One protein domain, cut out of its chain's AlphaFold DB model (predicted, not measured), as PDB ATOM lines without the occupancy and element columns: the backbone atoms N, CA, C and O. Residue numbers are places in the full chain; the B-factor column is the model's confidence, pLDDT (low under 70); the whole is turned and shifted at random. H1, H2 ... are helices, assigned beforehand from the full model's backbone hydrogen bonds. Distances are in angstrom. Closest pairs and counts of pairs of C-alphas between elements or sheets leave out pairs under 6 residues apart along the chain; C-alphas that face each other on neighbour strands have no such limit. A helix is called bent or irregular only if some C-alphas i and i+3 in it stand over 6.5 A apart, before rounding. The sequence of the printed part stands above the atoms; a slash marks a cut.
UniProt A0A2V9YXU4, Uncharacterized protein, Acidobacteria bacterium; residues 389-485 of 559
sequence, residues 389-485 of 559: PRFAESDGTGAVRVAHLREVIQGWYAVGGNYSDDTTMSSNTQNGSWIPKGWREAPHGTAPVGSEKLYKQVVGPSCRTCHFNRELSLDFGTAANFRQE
ATOM      1  N   PRO A 389      40.189   3.160 -23.755       85.50
ATOM      2  CA  PRO A 389      41.446   3.905 -23.855       85.50
ATOM      3  C   PRO A 389      41.252   5.287 -24.491       85.50
ATOM      4  O   PRO A 389      40.459   5.452 -25.419       85.50
ATOM      5  N   ARG A 390      41.929   6.310 -23.951       88.50
ATOM      6  CA  ARG A 390      41.855   7.705 -24.441       88.50
ATOM      7  C   ARG A 390      42.923   8.038 -25.475       88.50
ATOM      8  O   ARG A 390      42.763   9.000 -26.216       88.50
ATOM      9  N   PHE A 391      44.021   7.297 -25.461       88.81
ATOM     10  CA  PHE A 391      45.176   7.557 -26.302       88.81
ATOM     11  C   PHE A 391      45.020   6.868 -27.655       88.81
ATOM     12  O   PHE A 391      44.319   5.865 -27.779       88.81
ATOM     13  N   ALA A 392      45.646   7.459 -28.669       92.19
ATOM     14  CA  ALA A 392      45.752   6.837 -29.973       92.19
ATOM     15  C   ALA A 392      46.835   5.754 -29.940       92.19
ATOM     16  O   ALA A 392      47.873   5.917 -29.296       92.19
ATOM     17  N   GLU A 393      46.588   4.670 -30.657       90.62
ATOM     18  CA  GLU A 393      47.479   3.529 -30.814       90.62
ATOM     19  C   GLU A 393      47.595   3.205 -32.309       90.62
ATOM     20  O   GLU A 393      46.747   3.607 -33.111       90.62
ATOM     21  N   SER A 394      48.659   2.507 -32.698       89.94
ATOM     22  CA  SER A 394      48.780   1.980 -34.059       89.94
ATOM     23  C   SER A 394      47.898   0.742 -34.213       89.94
ATOM     24  O   SER A 394      48.012  -0.193 -33.423       89.94
ATOM     25  N   ASP A 395      47.041   0.720 -35.232       85.75
ATOM     26  CA  ASP A 395      46.268  -0.471 -35.588       85.75
ATOM     27  C   ASP A 395      47.076  -1.463 -36.451       85.75
ATOM     28  O   ASP A 395      48.244  -1.229 -36.778       85.75
ATOM     29  N   GLY A 396      46.450  -2.583 -36.838       79.19
ATOM     30  CA  GLY A 396      47.077  -3.624 -37.666       79.19
ATOM     31  C   GLY A 396      47.517  -3.156 -39.062       79.19
ATOM     32  O   GLY A 396      48.333  -3.814 -39.701       79.19
ATOM     33  N   THR A 397      47.034  -1.994 -39.511       84.12
ATOM     34  CA  THR A 397      47.402  -1.370 -40.790       84.12
ATOM     35  C   THR A 397      48.536  -0.347 -40.633       84.12
ATOM     36  O   THR A 397      49.036   0.178 -41.626       84.12
ATOM     37  N   GLY A 398      48.951  -0.057 -39.392       85.00
ATOM     38  CA  GLY A 398      49.916   0.987 -39.047       85.00
ATOM     39  C   GLY A 398      49.301   2.379 -38.856       85.00
ATOM     40  O   GLY A 398      50.032   3.323 -38.549       85.00
ATOM     41  N   ALA A 399      47.980   2.532 -39.002       87.00
ATOM     42  CA  ALA A 399      47.305   3.808 -38.791       87.00
ATOM     43  C   ALA A 399      47.238   4.144 -37.294       87.00
ATOM     44  O   ALA A 399      46.848   3.311 -36.480       87.00
ATOM     45  N   VAL A 400      47.603   5.376 -36.930       91.69
ATOM     46  CA  VAL A 400      47.521   5.863 -35.544       91.69
ATOM     47  C   VAL A 400      46.140   6.461 -35.302       91.69
ATOM     48  O   VAL A 400      45.792   7.485 -35.892       91.69
ATOM     49  N   ARG A 401      45.353   5.835 -34.426       92.62
ATOM     50  CA  ARG A 401      43.977   6.249 -34.123       92.62
ATOM     51  C   ARG A 401      43.544   5.818 -32.729       92.62
ATOM     52  O   ARG A 401      44.156   4.957 -32.107       92.62
ATOM     53  N   VAL A 402      42.467   6.416 -32.235       93.38
ATOM     54  CA  VAL A 402      41.786   5.917 -31.035       93.38
ATOM     55  C   VAL A 402      40.939   4.682 -31.372       93.38
ATOM     56  O   VAL A 402      40.664   4.398 -32.542       93.38
ATOM     57  N   ALA A 403      40.508   3.957 -30.338       92.88
ATOM     58  CA  ALA A 403      39.548   2.866 -30.487       92.88
ATOM     59  C   ALA A 403      38.272   3.349 -31.198       92.88
ATOM     60  O   ALA A 403      37.758   4.428 -30.878       92.88
ATOM     61  N   HIS A 404      37.741   2.530 -32.109       94.19
ATOM     62  CA  HIS A 404      36.605   2.890 -32.958       94.19
ATOM     63  C   HIS A 404      35.404   3.374 -32.140       94.19
ATOM     64  O   HIS A 404      34.894   4.463 -32.385       94.19
ATOM     65  N   LEU A 405      35.027   2.640 -31.088       94.94
ATOM     66  CA  LEU A 405      33.924   3.022 -30.200       94.94
ATOM     67  C   LEU A 405      34.074   4.444 -29.642       94.94
ATOM     68  O   LEU A 405      33.090   5.180 -29.576       94.94
ATOM     69  N   ARG A 406      35.289   4.862 -29.252       95.44
ATOM     70  CA  ARG A 406      35.506   6.226 -28.750       95.44
ATOM     71  C   ARG A 406      35.258   7.252 -29.845       95.44
ATOM     72  O   ARG A 406      34.554   8.228 -29.596       95.44
ATOM     73  N   GLU A 407      35.851   7.026 -31.014       95.69
ATOM     74  CA  GLU A 407      35.728   7.916 -32.167       95.69
ATOM     75  C   GLU A 407      34.255   8.118 -32.539       95.69
ATOM     76  O   GLU A 407      33.804   9.253 -32.676       95.69
ATOM     77  N   VAL A 408      33.489   7.024 -32.614       96.25
ATOM     78  CA  VAL A 408      32.081   7.077 -33.015       96.25
ATOM     79  C   VAL A 408      31.199   7.719 -31.959       96.25
ATOM     80  O   VAL A 408      30.409   8.590 -32.310       96.25
ATOM     81  N   ILE A 409      31.342   7.369 -30.674       97.19
ATOM     82  CA  ILE A 409      30.547   8.023 -29.623       97.19
ATOM     83  C   ILE A 409      30.799   9.534 -29.630       97.19
ATOM     84  O   ILE A 409      29.860  10.310 -29.499       97.19
ATOM     85  N   GLN A 410      32.050   9.972 -29.784       96.38
ATOM     86  CA  GLN A 410      32.358  11.400 -29.866       96.38
ATOM     87  C   GLN A 410      31.729  12.040 -31.108       96.38
ATOM     88  O   GLN A 410      31.086  13.083 -30.992       96.38
ATOM     89  N   GLY A 411      31.847  11.367 -32.252       96.06
ATOM     90  CA  GLY A 411      31.282  11.772 -33.532       96.06
ATOM     91  C   GLY A 411      29.760  11.896 -33.554       96.06
ATOM     92  O   GLY A 411      29.228  12.872 -34.080       96.06
ATOM     93  N   TRP A 412      29.037  10.972 -32.915       96.38
ATOM     94  CA  TRP A 412      27.579  11.049 -32.792       96.38
ATOM     95  C   TRP A 412      27.119  12.346 -32.133       96.38
ATOM     96  O   TRP A 412      26.059  12.852 -32.471       96.38
ATOM     97  N   TYR A 413      27.902  12.917 -31.222       97.44
ATOM     98  CA  TYR A 413      27.541  14.164 -30.545       97.44
ATOM     99  C   TYR A 413      28.346  15.370 -31.044       97.44
ATOM    100  O   TYR A 413      28.382  16.405 -30.371       97.44
ATOM    101  N   ALA A 414      28.985  15.249 -32.205       95.50
ATOM    102  CA  ALA A 414      29.731  16.322 -32.837       95.50
ATOM    103  C   ALA A 414      28.789  17.401 -33.393       95.50
ATOM    104  O   ALA A 414      27.763  17.102 -34.010       95.50
ATOM    105  N   VAL A 415      29.152  18.674 -33.233       92.62
ATOM    106  CA  VAL A 415      28.515  19.767 -33.991       92.62
ATOM    107  C   VAL A 415      29.160  19.899 -35.374       92.62
ATOM    108  O   VAL A 415      30.363  19.702 -35.511       92.62
ATOM    109  N   GLY A 416      28.390  20.243 -36.412       87.94
ATOM    110  CA  GLY A 416      28.929  20.466 -37.770       87.94
ATOM    111  C   GLY A 416      28.677  19.347 -38.792       87.94
ATOM    112  O   GLY A 416      29.291  19.349 -39.854       87.94
ATOM    113  N   GLY A 417      27.761  18.416 -38.508       90.06
ATOM    114  CA  GLY A 417      27.268  17.432 -39.479       90.06
ATOM    115  C   GLY A 417      28.084  16.136 -39.559       90.06
ATOM    116  O   GLY A 417      28.826  15.787 -38.641       90.06
ATOM    117  N   ASN A 418      27.917  15.397 -40.659       93.06
ATOM    118  CA  ASN A 418      28.326  13.985 -40.774       93.06
ATOM    119  C   ASN A 418      29.843  13.753 -40.812       93.06
ATOM    120  O   ASN A 418      30.305  12.660 -40.499       93.06
ATOM    121  N   TYR A 419      30.607  14.780 -41.180       95.62
ATOM    122  CA  TYR A 419      32.065  14.723 -41.321       95.62
ATOM    123  C   TYR A 419      32.780  15.591 -40.288       95.62
ATOM    124  O   TYR A 419      33.944  15.941 -40.471       95.62
ATOM    125  N   SER A 420      32.087  15.982 -39.216       94.00
ATOM    126  CA  SER A 420      32.697  16.790 -38.171       94.00
ATOM    127  C   SER A 420      33.821  16.034 -37.459       94.00
ATOM    128  O   SER A 420      33.758  14.815 -37.265       94.00
ATOM    129  N   ASP A 421      34.837  16.793 -37.062       92.00
ATOM    130  CA  ASP A 421      35.969  16.355 -36.247       92.00
ATOM    131  C   ASP A 421      35.837  16.807 -34.786       92.00
ATOM    132  O   ASP A 421      36.775  16.664 -34.002       92.00
ATOM    133  N   ASP A 422      34.686  17.373 -34.415       92.75
ATOM    134  CA  ASP A 422      34.396  17.766 -33.043       92.75
ATOM    135  C   ASP A 422      34.346  16.538 -32.120       92.75
ATOM    136  O   ASP A 422      33.506  15.654 -32.260       92.75
ATOM    137  N   THR A 423      35.237  16.514 -31.131       90.94
ATOM    138  CA  THR A 423      35.302  15.460 -30.110       90.94
ATOM    139  C   THR A 423      34.765  15.901 -28.747       90.94
ATOM    140  O   THR A 423      34.930  15.183 -27.757       90.94
ATOM    141  N   THR A 424      34.173  17.096 -28.656       92.50
ATOM    142  CA  THR A 424      33.695  17.697 -27.398       92.50
ATOM    143  C   THR A 424      32.334  17.162 -26.950       92.50
ATOM    144  O   THR A 424      31.944  17.380 -25.802       92.50
ATOM    145  N   MET A 425      31.629  16.428 -27.824       94.44
ATOM    146  CA  MET A 425      30.262  15.940 -27.602       94.44
ATOM    147  C   MET A 425      29.280  17.081 -27.278       94.44
ATOM    148  O   MET A 425      28.486  16.996 -26.329       94.44
ATOM    149  N   SER A 426      29.364  18.179 -28.033       93.69
ATOM    150  CA  SER A 426      28.574  19.390 -27.792       93.69
ATOM    151  C   SER A 426      27.087  19.236 -28.144       93.69
ATOM    152  O   SER A 426      26.247  19.822 -27.462       93.69
ATOM    153  N   SER A 427      26.721  18.395 -29.119       94.69
ATOM    154  CA  SER A 427      25.315  18.113 -29.462       94.69
ATOM    155  C   SER A 427      24.618  17.298 -28.374       94.69
ATOM    156  O   SER A 427      25.211  16.378 -27.814       94.69
ATOM    157  N   ASN A 428      23.356  17.602 -28.060       92.56
ATOM    158  CA  ASN A 428      22.546  16.805 -27.126       92.56
ATOM    159  C   ASN A 428      21.849  15.607 -27.776       92.56
ATOM    160  O   ASN A 428      21.351  14.759 -27.048       92.56
ATOM    161  N   THR A 429      21.851  15.533 -29.103       93.81
ATOM    162  CA  THR A 429      21.251  14.446 -29.877       93.81
ATOM    163  C   THR A 429      22.322  13.694 -30.651       93.81
ATOM    164  O   THR A 429      23.301  14.304 -31.102       93.81
ATOM    165  N   GLN A 430      22.142  12.383 -30.813       94.50
ATOM    166  CA  GLN A 430      23.009  11.605 -31.692       94.50
ATOM    167  C   GLN A 430      22.773  11.948 -33.162       94.50
ATOM    168  O   GLN A 430      21.644  11.973 -33.647       94.50
ATOM    169  N   ASN A 431      23.864  12.121 -33.895       93.12
ATOM    170  CA  ASN A 431      23.905  12.104 -35.341       93.12
ATOM    171  C   ASN A 431      24.212  10.677 -35.821       93.12
ATOM    172  O   ASN A 431      25.379  10.324 -36.007       93.12
ATOM    173  N   GLY A 432      23.171   9.873 -36.056       88.19
ATOM    174  CA  GLY A 432      23.310   8.513 -36.602       88.19
ATOM    175  C   GLY A 432      24.001   8.465 -37.975       88.19
ATOM    176  O   GLY A 432      24.651   7.479 -38.314       88.19
ATOM    177  N   SER A 433      23.965   9.574 -38.724       90.94
ATOM    178  CA  SER A 433      24.613   9.717 -40.032       90.94
ATOM    179  C   SER A 433      26.094  10.112 -39.969       90.94
ATOM    180  O   SER A 433      26.713  10.292 -41.021       90.94
ATOM    181  N   TRP A 434      26.681  10.280 -38.780       95.56
ATOM    182  CA  TRP A 434      28.099  10.615 -38.651       95.56
ATOM    183  C   TRP A 434      29.007   9.469 -39.127       95.56
ATOM    184  O   TRP A 434      28.770   8.295 -38.832       95.56
ATOM    185  N   ILE A 435      30.071   9.822 -39.855       96.38
ATOM    186  CA  ILE A 435      31.000   8.871 -40.471       96.38
ATOM    187  C   ILE A 435      32.412   9.043 -39.866       96.38
ATOM    188  O   ILE A 435      32.967  10.150 -39.907       96.38
ATOM    189  N   PRO A 436      33.035   7.962 -39.358       95.88
ATOM    190  CA  PRO A 436      34.397   7.978 -38.823       95.88
ATOM    191  C   PRO A 436      35.448   8.292 -39.873       95.88
ATOM    192  O   PRO A 436      35.295   7.924 -41.035       95.88
ATOM    193  N   LYS A 437      36.555   8.923 -39.462       95.44
ATOM    194  CA  LYS A 437      37.602   9.413 -40.378       95.44
ATOM    195  C   LYS A 437      38.128   8.320 -41.300       95.44
ATOM    196  O   LYS A 437      38.285   8.550 -42.494       95.44
ATOM    197  N   GLY A 438      38.338   7.123 -40.752       94.62
ATOM    198  CA  GLY A 438      38.818   5.955 -41.492       94.62
ATOM    199  C   GLY A 438      37.848   5.391 -42.533       94.62
ATOM    200  O   GLY A 438      38.228   4.484 -43.271       94.62
ATOM    201  N   TRP A 439      36.617   5.900 -42.587       97.19
ATOM    202  CA  TRP A 439      35.549   5.474 -43.490       97.19
ATOM    203  C   TRP A 439      35.127   6.556 -44.492       97.19
ATOM    204  O   TRP A 439      34.311   6.272 -45.365       97.19
ATOM    205  N   ARG A 440      35.678   7.772 -44.389       97.50
ATOM    206  CA  ARG A 440      35.328   8.908 -45.252       97.50
ATOM    207  C   ARG A 440      35.989   8.794 -46.619       97.50
ATOM    208  O   ARG A 440      37.202   8.590 -46.719       97.50
ATOM    209  N   GLU A 441      35.193   8.975 -47.659       97.75
ATOM    210  CA  GLU A 441      35.634   9.035 -49.051       97.75
ATOM    211  C   GLU A 441      36.113  10.451 -49.404       97.75
ATOM    212  O   GLU A 441      35.944  11.402 -48.637       97.75
ATOM    213  N   ALA A 442      36.729  10.623 -50.576       96.50
ATOM    214  CA  ALA A 442      37.082  11.952 -51.065       96.50
ATOM    215  C   ALA A 442      35.813  12.824 -51.240       96.50
ATOM    216  O   ALA A 442      34.809  12.331 -51.751       96.50
ATOM    217  N   PRO A 443      35.844  14.122 -50.870       95.38
ATOM    218  CA  PRO A 443      37.006  14.897 -50.421       95.38
ATOM    219  C   PRO A 443      37.259  14.858 -48.899       95.38
ATOM    220  O   PRO A 443      38.167  15.531 -48.420       95.38
ATOM    221  N   HIS A 444      36.458  14.121 -48.127       94.62
ATOM    222  CA  HIS A 444      36.468  14.134 -46.658       94.62
ATOM    223  C   HIS A 444      37.446  13.135 -46.021       94.62
ATOM    224  O   HIS A 444      37.684  13.189 -44.812       94.62
ATOM    225  N   GLY A 445      38.018  12.237 -46.818       95.19
ATOM    226  CA  GLY A 445      39.016  11.267 -46.398       95.19
ATOM    227  C   GLY A 445      39.651  10.539 -47.578       95.19
ATOM    228  O   GLY A 445      39.617  11.002 -48.719       95.19
ATOM    229  N   THR A 446      40.273   9.402 -47.279       95.19
ATOM    230  CA  THR A 446      41.032   8.581 -48.236       95.19
ATOM    231  C   THR A 446      40.476   7.166 -48.376       95.19
ATOM    232  O   THR A 446      41.107   6.321 -49.014       95.19
ATOM    233  N   ALA A 447      39.318   6.878 -47.774       95.81
ATOM    234  CA  ALA A 447      38.710   5.564 -47.874       95.81
ATOM    235  C   ALA A 447      38.315   5.262 -49.336       95.81
ATOM    236  O   ALA A 447      37.959   6.183 -50.081       95.81
ATOM    237  N   PRO A 448      38.371   3.988 -49.771       95.06
ATOM    238  CA  PRO A 448      37.939   3.593 -51.109       95.06
ATOM    239  C   PRO A 448      36.494   4.005 -51.405       95.06
ATOM    240  O   PRO A 448      35.657   4.016 -50.503       95.06
ATOM    241  N   VAL A 449      36.181   4.258 -52.676       95.75
ATOM    242  CA  VAL A 449      34.810   4.567 -53.115       95.75
ATOM    243  C   VAL A 449      33.830   3.485 -52.642       95.75
ATOM    244  O   VAL A 449      34.109   2.289 -52.754       95.75
ATOM    245  N   GLY A 450      32.685   3.907 -52.106       95.50
ATOM    246  CA  GLY A 450      31.655   3.043 -51.524       95.50
ATOM    247  C   GLY A 450      31.831   2.718 -50.033       95.50
ATOM    248  O   GLY A 450      30.935   2.099 -49.456       95.50
ATOM    249  N   SER A 451      32.931   3.132 -49.393       96.81
ATOM    250  CA  SER A 451      33.167   2.942 -47.953       96.81
ATOM    251  C   SER A 451      32.114   3.618 -47.079       96.81
ATOM    252  O   SER A 451      31.650   3.014 -46.115       96.81
ATOM    253  N   GLU A 452      31.679   4.834 -47.406       96.81
ATOM    254  CA  GLU A 452      30.692   5.561 -46.602       96.81
ATOM    255  C   GLU A 452      29.319   4.902 -46.668       96.81
ATOM    256  O   GLU A 452      28.607   4.804 -45.665       96.81
ATOM    257  N   LYS A 453      28.944   4.437 -47.865       94.94
ATOM    258  CA  LYS A 453      27.703   3.692 -48.071       94.94
ATOM    259  C   LYS A 453      27.742   2.378 -47.294       94.94
ATOM    260  O   LYS A 453      26.819   2.119 -46.525       94.94
ATOM    261  N   LEU A 454      28.822   1.604 -47.436       95.25
ATOM    262  CA  LEU A 454      28.999   0.347 -46.710       95.25
ATOM    263  C   LEU A 454      28.979   0.568 -45.194       95.25
ATOM    264  O   LEU A 454      28.349  -0.198 -44.470       95.25
ATOM    265  N   TYR A 455      29.628   1.625 -44.705       95.50
ATOM    266  CA  TYR A 455      29.646   1.922 -43.280       95.50
ATOM    267  C   TYR A 455      28.236   2.169 -42.741       95.50
ATOM    268  O   TYR A 455      27.841   1.563 -41.748       95.50
ATOM    269  N   LYS A 456      27.453   3.015 -43.417       93.06
ATOM    270  CA  LYS A 456      26.089   3.358 -42.987       93.06
ATOM    271  C   LYS A 456      25.108   2.197 -43.121       93.06
ATOM    272  O   LYS A 456      24.236   2.055 -42.277       93.06
ATOM    273  N   GLN A 457      25.230   1.394 -44.177       91.69
ATOM    274  CA  GLN A 457      24.217   0.392 -44.524       91.69
ATOM    275  C   GLN A 457      24.582  -1.034 -44.104       91.69
ATOM    276  O   GLN A 457      23.709  -1.890 -44.089       91.69
ATOM    277  N   VAL A 458      25.841  -1.310 -43.758       91.75
ATOM    278  CA  VAL A 458      26.292  -2.661 -43.388       91.75
ATOM    279  C   VAL A 458      27.052  -2.655 -42.069       91.75
ATOM    280  O   VAL A 458      26.657  -3.334 -41.125       91.75
ATOM    281  N   VAL A 459      28.128  -1.872 -41.958       92.00
ATOM    282  CA  VAL A 459      28.998  -1.941 -40.771       92.00
ATOM    283  C   VAL A 459      28.290  -1.409 -39.533       92.00
ATOM    284  O   VAL A 459      28.257  -2.098 -38.519       92.00
ATOM    285  N   GLY A 460      27.697  -0.217 -39.608       90.69
ATOM    286  CA  GLY A 460      26.935   0.393 -38.519       90.69
ATOM    287  C   GLY A 460      25.789  -0.493 -38.017       90.69
ATOM    288  O   GLY A 460      25.752  -0.784 -36.822       90.69
ATOM    289  N   PRO A 461      24.904  -0.971 -38.909       86.88
ATOM    290  CA  PRO A 461      23.741  -1.761 -38.504       86.88
ATOM    291  C   PRO A 461      24.041  -3.208 -38.093       86.88
ATOM    292  O   PRO A 461      23.288  -3.777 -37.309       86.88
ATOM    293  N   SER A 462      25.096  -3.838 -38.630       85.81
ATOM    294  CA  SER A 462      25.294  -5.295 -38.482       85.81
ATOM    295  C   SER A 462      26.620  -5.720 -37.848       85.81
ATOM    296  O   SER A 462      26.750  -6.864 -37.426       85.81
ATOM    297  N   CYS A 463      27.618  -4.840 -37.765       87.12
ATOM    298  CA  CYS A 463      28.946  -5.208 -37.251       87.12
ATOM    299  C   CYS A 463      29.345  -4.380 -36.023       87.12
ATOM    300  O   CYS A 463      30.006  -4.870 -35.105       87.12
ATOM    301  N   ARG A 464      28.962  -3.104 -36.008       89.25
ATOM    302  CA  ARG A 464      29.528  -2.076 -35.137       89.25
ATOM    303  C   ARG A 464      29.381  -2.392 -33.654       89.25
ATOM    304  O   ARG A 464      30.374  -2.296 -32.942       89.25
ATOM    305  N   THR A 465      28.207  -2.836 -33.203       83.44
ATOM    306  CA  THR A 465      27.936  -3.131 -31.785       83.44
ATOM    307  C   THR A 465      28.947  -4.110 -31.180       83.44
ATOM    308  O   THR A 465      29.502  -3.845 -30.114       83.44
ATOM    309  N   CYS A 466      29.232  -5.225 -31.861       80.44
ATOM    310  CA  CYS A 466      30.178  -6.229 -31.368       80.44
ATOM    311  C   CYS A 466      31.633  -5.793 -31.579       80.44
ATOM    312  O   CYS A 466      32.476  -5.971 -30.696       80.44
ATOM    313  N   HIS A 467      31.937  -5.197 -32.734       86.81
ATOM    314  CA  HIS A 467      33.309  -4.847 -33.104       86.81
ATOM    315  C   HIS A 467      33.842  -3.626 -32.338       86.81
ATOM    316  O   HIS A 467      35.017  -3.578 -31.990       86.81
ATOM    317  N   PHE A 468      32.979  -2.709 -31.907       88.38
ATOM    318  CA  PHE A 468      33.314  -1.605 -31.004       88.38
ATOM    319  C   PHE A 468      34.117  -1.996 -29.763       88.38
ATOM    320  O   PHE A 468      34.972  -1.229 -29.295       88.38
ATOM    321  N   ASN A 469      33.843  -3.179 -29.223       84.50
ATOM    322  CA  ASN A 469      34.464  -3.639 -27.994       84.50
ATOM    323  C   ASN A 469      35.692  -4.516 -28.215       84.50
ATOM    324  O   ASN A 469      36.255  -5.051 -27.261       84.50
ATOM    325  N   ARG A 470      36.147  -4.624 -29.461       84.25
ATOM    326  CA  ARG A 470      37.352  -5.358 -29.810       84.25
ATOM    327  C   ARG A 470      38.600  -4.479 -29.752       84.25
ATOM    328  O   ARG A 470      38.566  -3.247 -29.627       84.25
ATOM    329  N   GLU A 471      39.730  -5.164 -29.760       80.19
ATOM    330  CA  GLU A 471      41.059  -4.635 -30.023       80.19
ATOM    331  C   GLU A 471      41.118  -3.920 -31.386       80.19
ATOM    332  O   GLU A 471      40.340  -4.235 -32.279       80.19
ATOM    333  N   LEU A 472      42.049  -2.971 -31.568       86.56
ATOM    334  CA  LEU A 472      42.118  -2.136 -32.782       86.56
ATOM    335  C   LEU A 472      42.267  -2.943 -34.081       86.56
ATOM    336  O   LEU A 472      41.862  -2.473 -35.136       86.56
ATOM    337  N   SER A 473      42.842  -4.144 -34.036       81.75
ATOM    338  CA  SER A 473      42.911  -5.009 -35.216       81.75
ATOM    339  C   SER A 473      41.542  -5.539 -35.647       81.75
ATOM    340  O   SER A 473      41.364  -5.832 -36.817       81.75
ATOM    341  N   LEU A 474      40.570  -5.625 -34.739       82.50
ATOM    342  CA  LEU A 474      39.253  -6.211 -34.991       82.50
ATOM    343  C   LEU A 474      38.100  -5.224 -34.779       82.50
ATOM    344  O   LEU A 474      36.947  -5.640 -34.837       82.50
ATOM    345  N   ASP A 475      38.361  -3.944 -34.501       87.56
ATOM    346  CA  ASP A 475      37.301  -2.990 -34.147       87.56
ATOM    347  C   ASP A 475      36.614  -2.324 -35.348       87.56
ATOM    348  O   ASP A 475      35.652  -1.581 -35.162       87.56
ATOM    349  N   PHE A 476      37.096  -2.592 -36.566       91.75
ATOM    350  CA  PHE A 476      36.581  -2.045 -37.825       91.75
ATOM    351  C   PHE A 476      36.569  -0.512 -37.883       91.75
ATOM    352  O   PHE A 476      35.771   0.091 -38.602       91.75
ATOM    353  N   GLY A 477      37.501   0.141 -37.181       92.38
ATOM    354  CA  GLY A 477      37.589   1.601 -37.152       92.38
ATOM    355  C   GLY A 477      37.924   2.269 -38.482       92.38
ATOM    356  O   GLY A 477      37.649   3.454 -38.660       92.38
ATOM    357  N   THR A 478      38.480   1.525 -39.438       93.88
ATOM    358  CA  THR A 478      38.815   2.039 -40.769       93.88
ATOM    359  C   THR A 478      38.397   1.066 -41.865       93.88
ATOM    360  O   THR A 478      38.410  -0.154 -41.680       93.88
ATOM    361  N   ALA A 479      38.108   1.604 -43.049       93.88
ATOM    362  CA  ALA A 479      37.845   0.827 -44.255       93.88
ATOM    363  C   ALA A 479      39.025  -0.093 -44.627       93.88
ATOM    364  O   ALA A 479      38.818  -1.184 -45.160       93.88
ATOM    365  N   ALA A 480      40.260   0.334 -44.337       91.31
ATOM    366  CA  ALA A 480      41.469  -0.455 -44.559       91.31
ATOM    367  C   ALA A 480      41.554  -1.649 -43.599       91.31
ATOM    368  O   ALA A 480      41.774  -2.771 -44.050       91.31
ATOM    369  N   ASN A 481      41.323  -1.428 -42.300       88.38
ATOM    370  CA  ASN A 481      41.305  -2.498 -41.303       88.38
ATOM    371  C   ASN A 481      40.185  -3.509 -41.591       88.38
ATOM    372  O   ASN A 481      40.448  -4.705 -41.628       88.38
ATOM    373  N   PHE A 482      38.982  -3.035 -41.932       90.12
ATOM    374  CA  PHE A 482      37.864  -3.898 -42.329       90.12
ATOM    375  C   PHE A 482      38.187  -4.805 -43.530       90.12
ATOM    376  O   PHE A 482      37.706  -5.931 -43.602       90.12
ATOM    377  N   ARG A 483      39.008  -4.333 -44.481       86.62
ATOM    378  CA  ARG A 483      39.431  -5.128 -45.648       86.62
ATOM    379  C   ARG A 483      40.559  -6.117 -45.352       86.62
ATOM    380  O   ARG A 483      40.676  -7.094 -46.085       86.62
ATOM    381  N   GLN A 484      41.413  -5.837 -44.367       77.00
ATOM    382  CA  GLN A 484      42.551  -6.701 -44.033       77.00
ATOM    383  C   GLN A 484      42.129  -7.995 -43.335       77.00
ATOM    384  O   GLN A 484      42.831  -8.997 -43.456       77.00
ATOM    385  N   GLU A 485      40.988  -7.992 -42.652       62.50
ATOM    386  CA  GLU A 485      40.456  -9.185 -42.000       62.50
ATOM    387  C   GLU A 485      39.942 -10.182 -43.052       62.50
ATOM    388  O   GLU A 485      38.820 -10.079 -43.557       62.50
TER     389      GLU A 485
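What this domain is: This is residues 389 to 485 of the 559 residues of an uncharacterized protein of Acidobacteria bacterium (UniProt A0A2V9YXU4). Little of this domain is regular structure: it is a compact, rounded body of loops with four short helices set among them. Residues 413 to 450 loop out beyond H1 and fold back through the middle to H2. The 97 printed residues include H1, H2, H3 and H4, in that order, holding 31, and no named strand: all helix. The radius of gyration of the C-alphas is 12.3 A, the spans 34 by 30 by 24 A.

Where its parts are: H1, residues 404 to 412, begins at C-alpha 404 (36.605, 2.890, -32.958) and is 12.2 A long. H2, residues 451 to 462, is 14.8 A and only just irregular: C-alphas 457 and 460 are 6.6 A apart. H3, residues 464 to 467, is 5.1 A; H4, residues 479 to 484, is 8.9 A, ending at C-alpha 484 (42.551, -6.701, -44.033).

How they stand to each other: H1 and H3 are near each other. H2 and H4 are close but not clearly touching; their closest C-alphas, Ser 451 and Ala 479, are 6.3 A apart. Every O i to N i+4 pair is within hydrogen-bond range in H1 and H4, 6 of 8 in H2; H3 is too short for one.

The domain as a whole: The printed part has no cut. Links H1 to H2 and H3 to H4 are long. Residue 485 is under pLDDT 70.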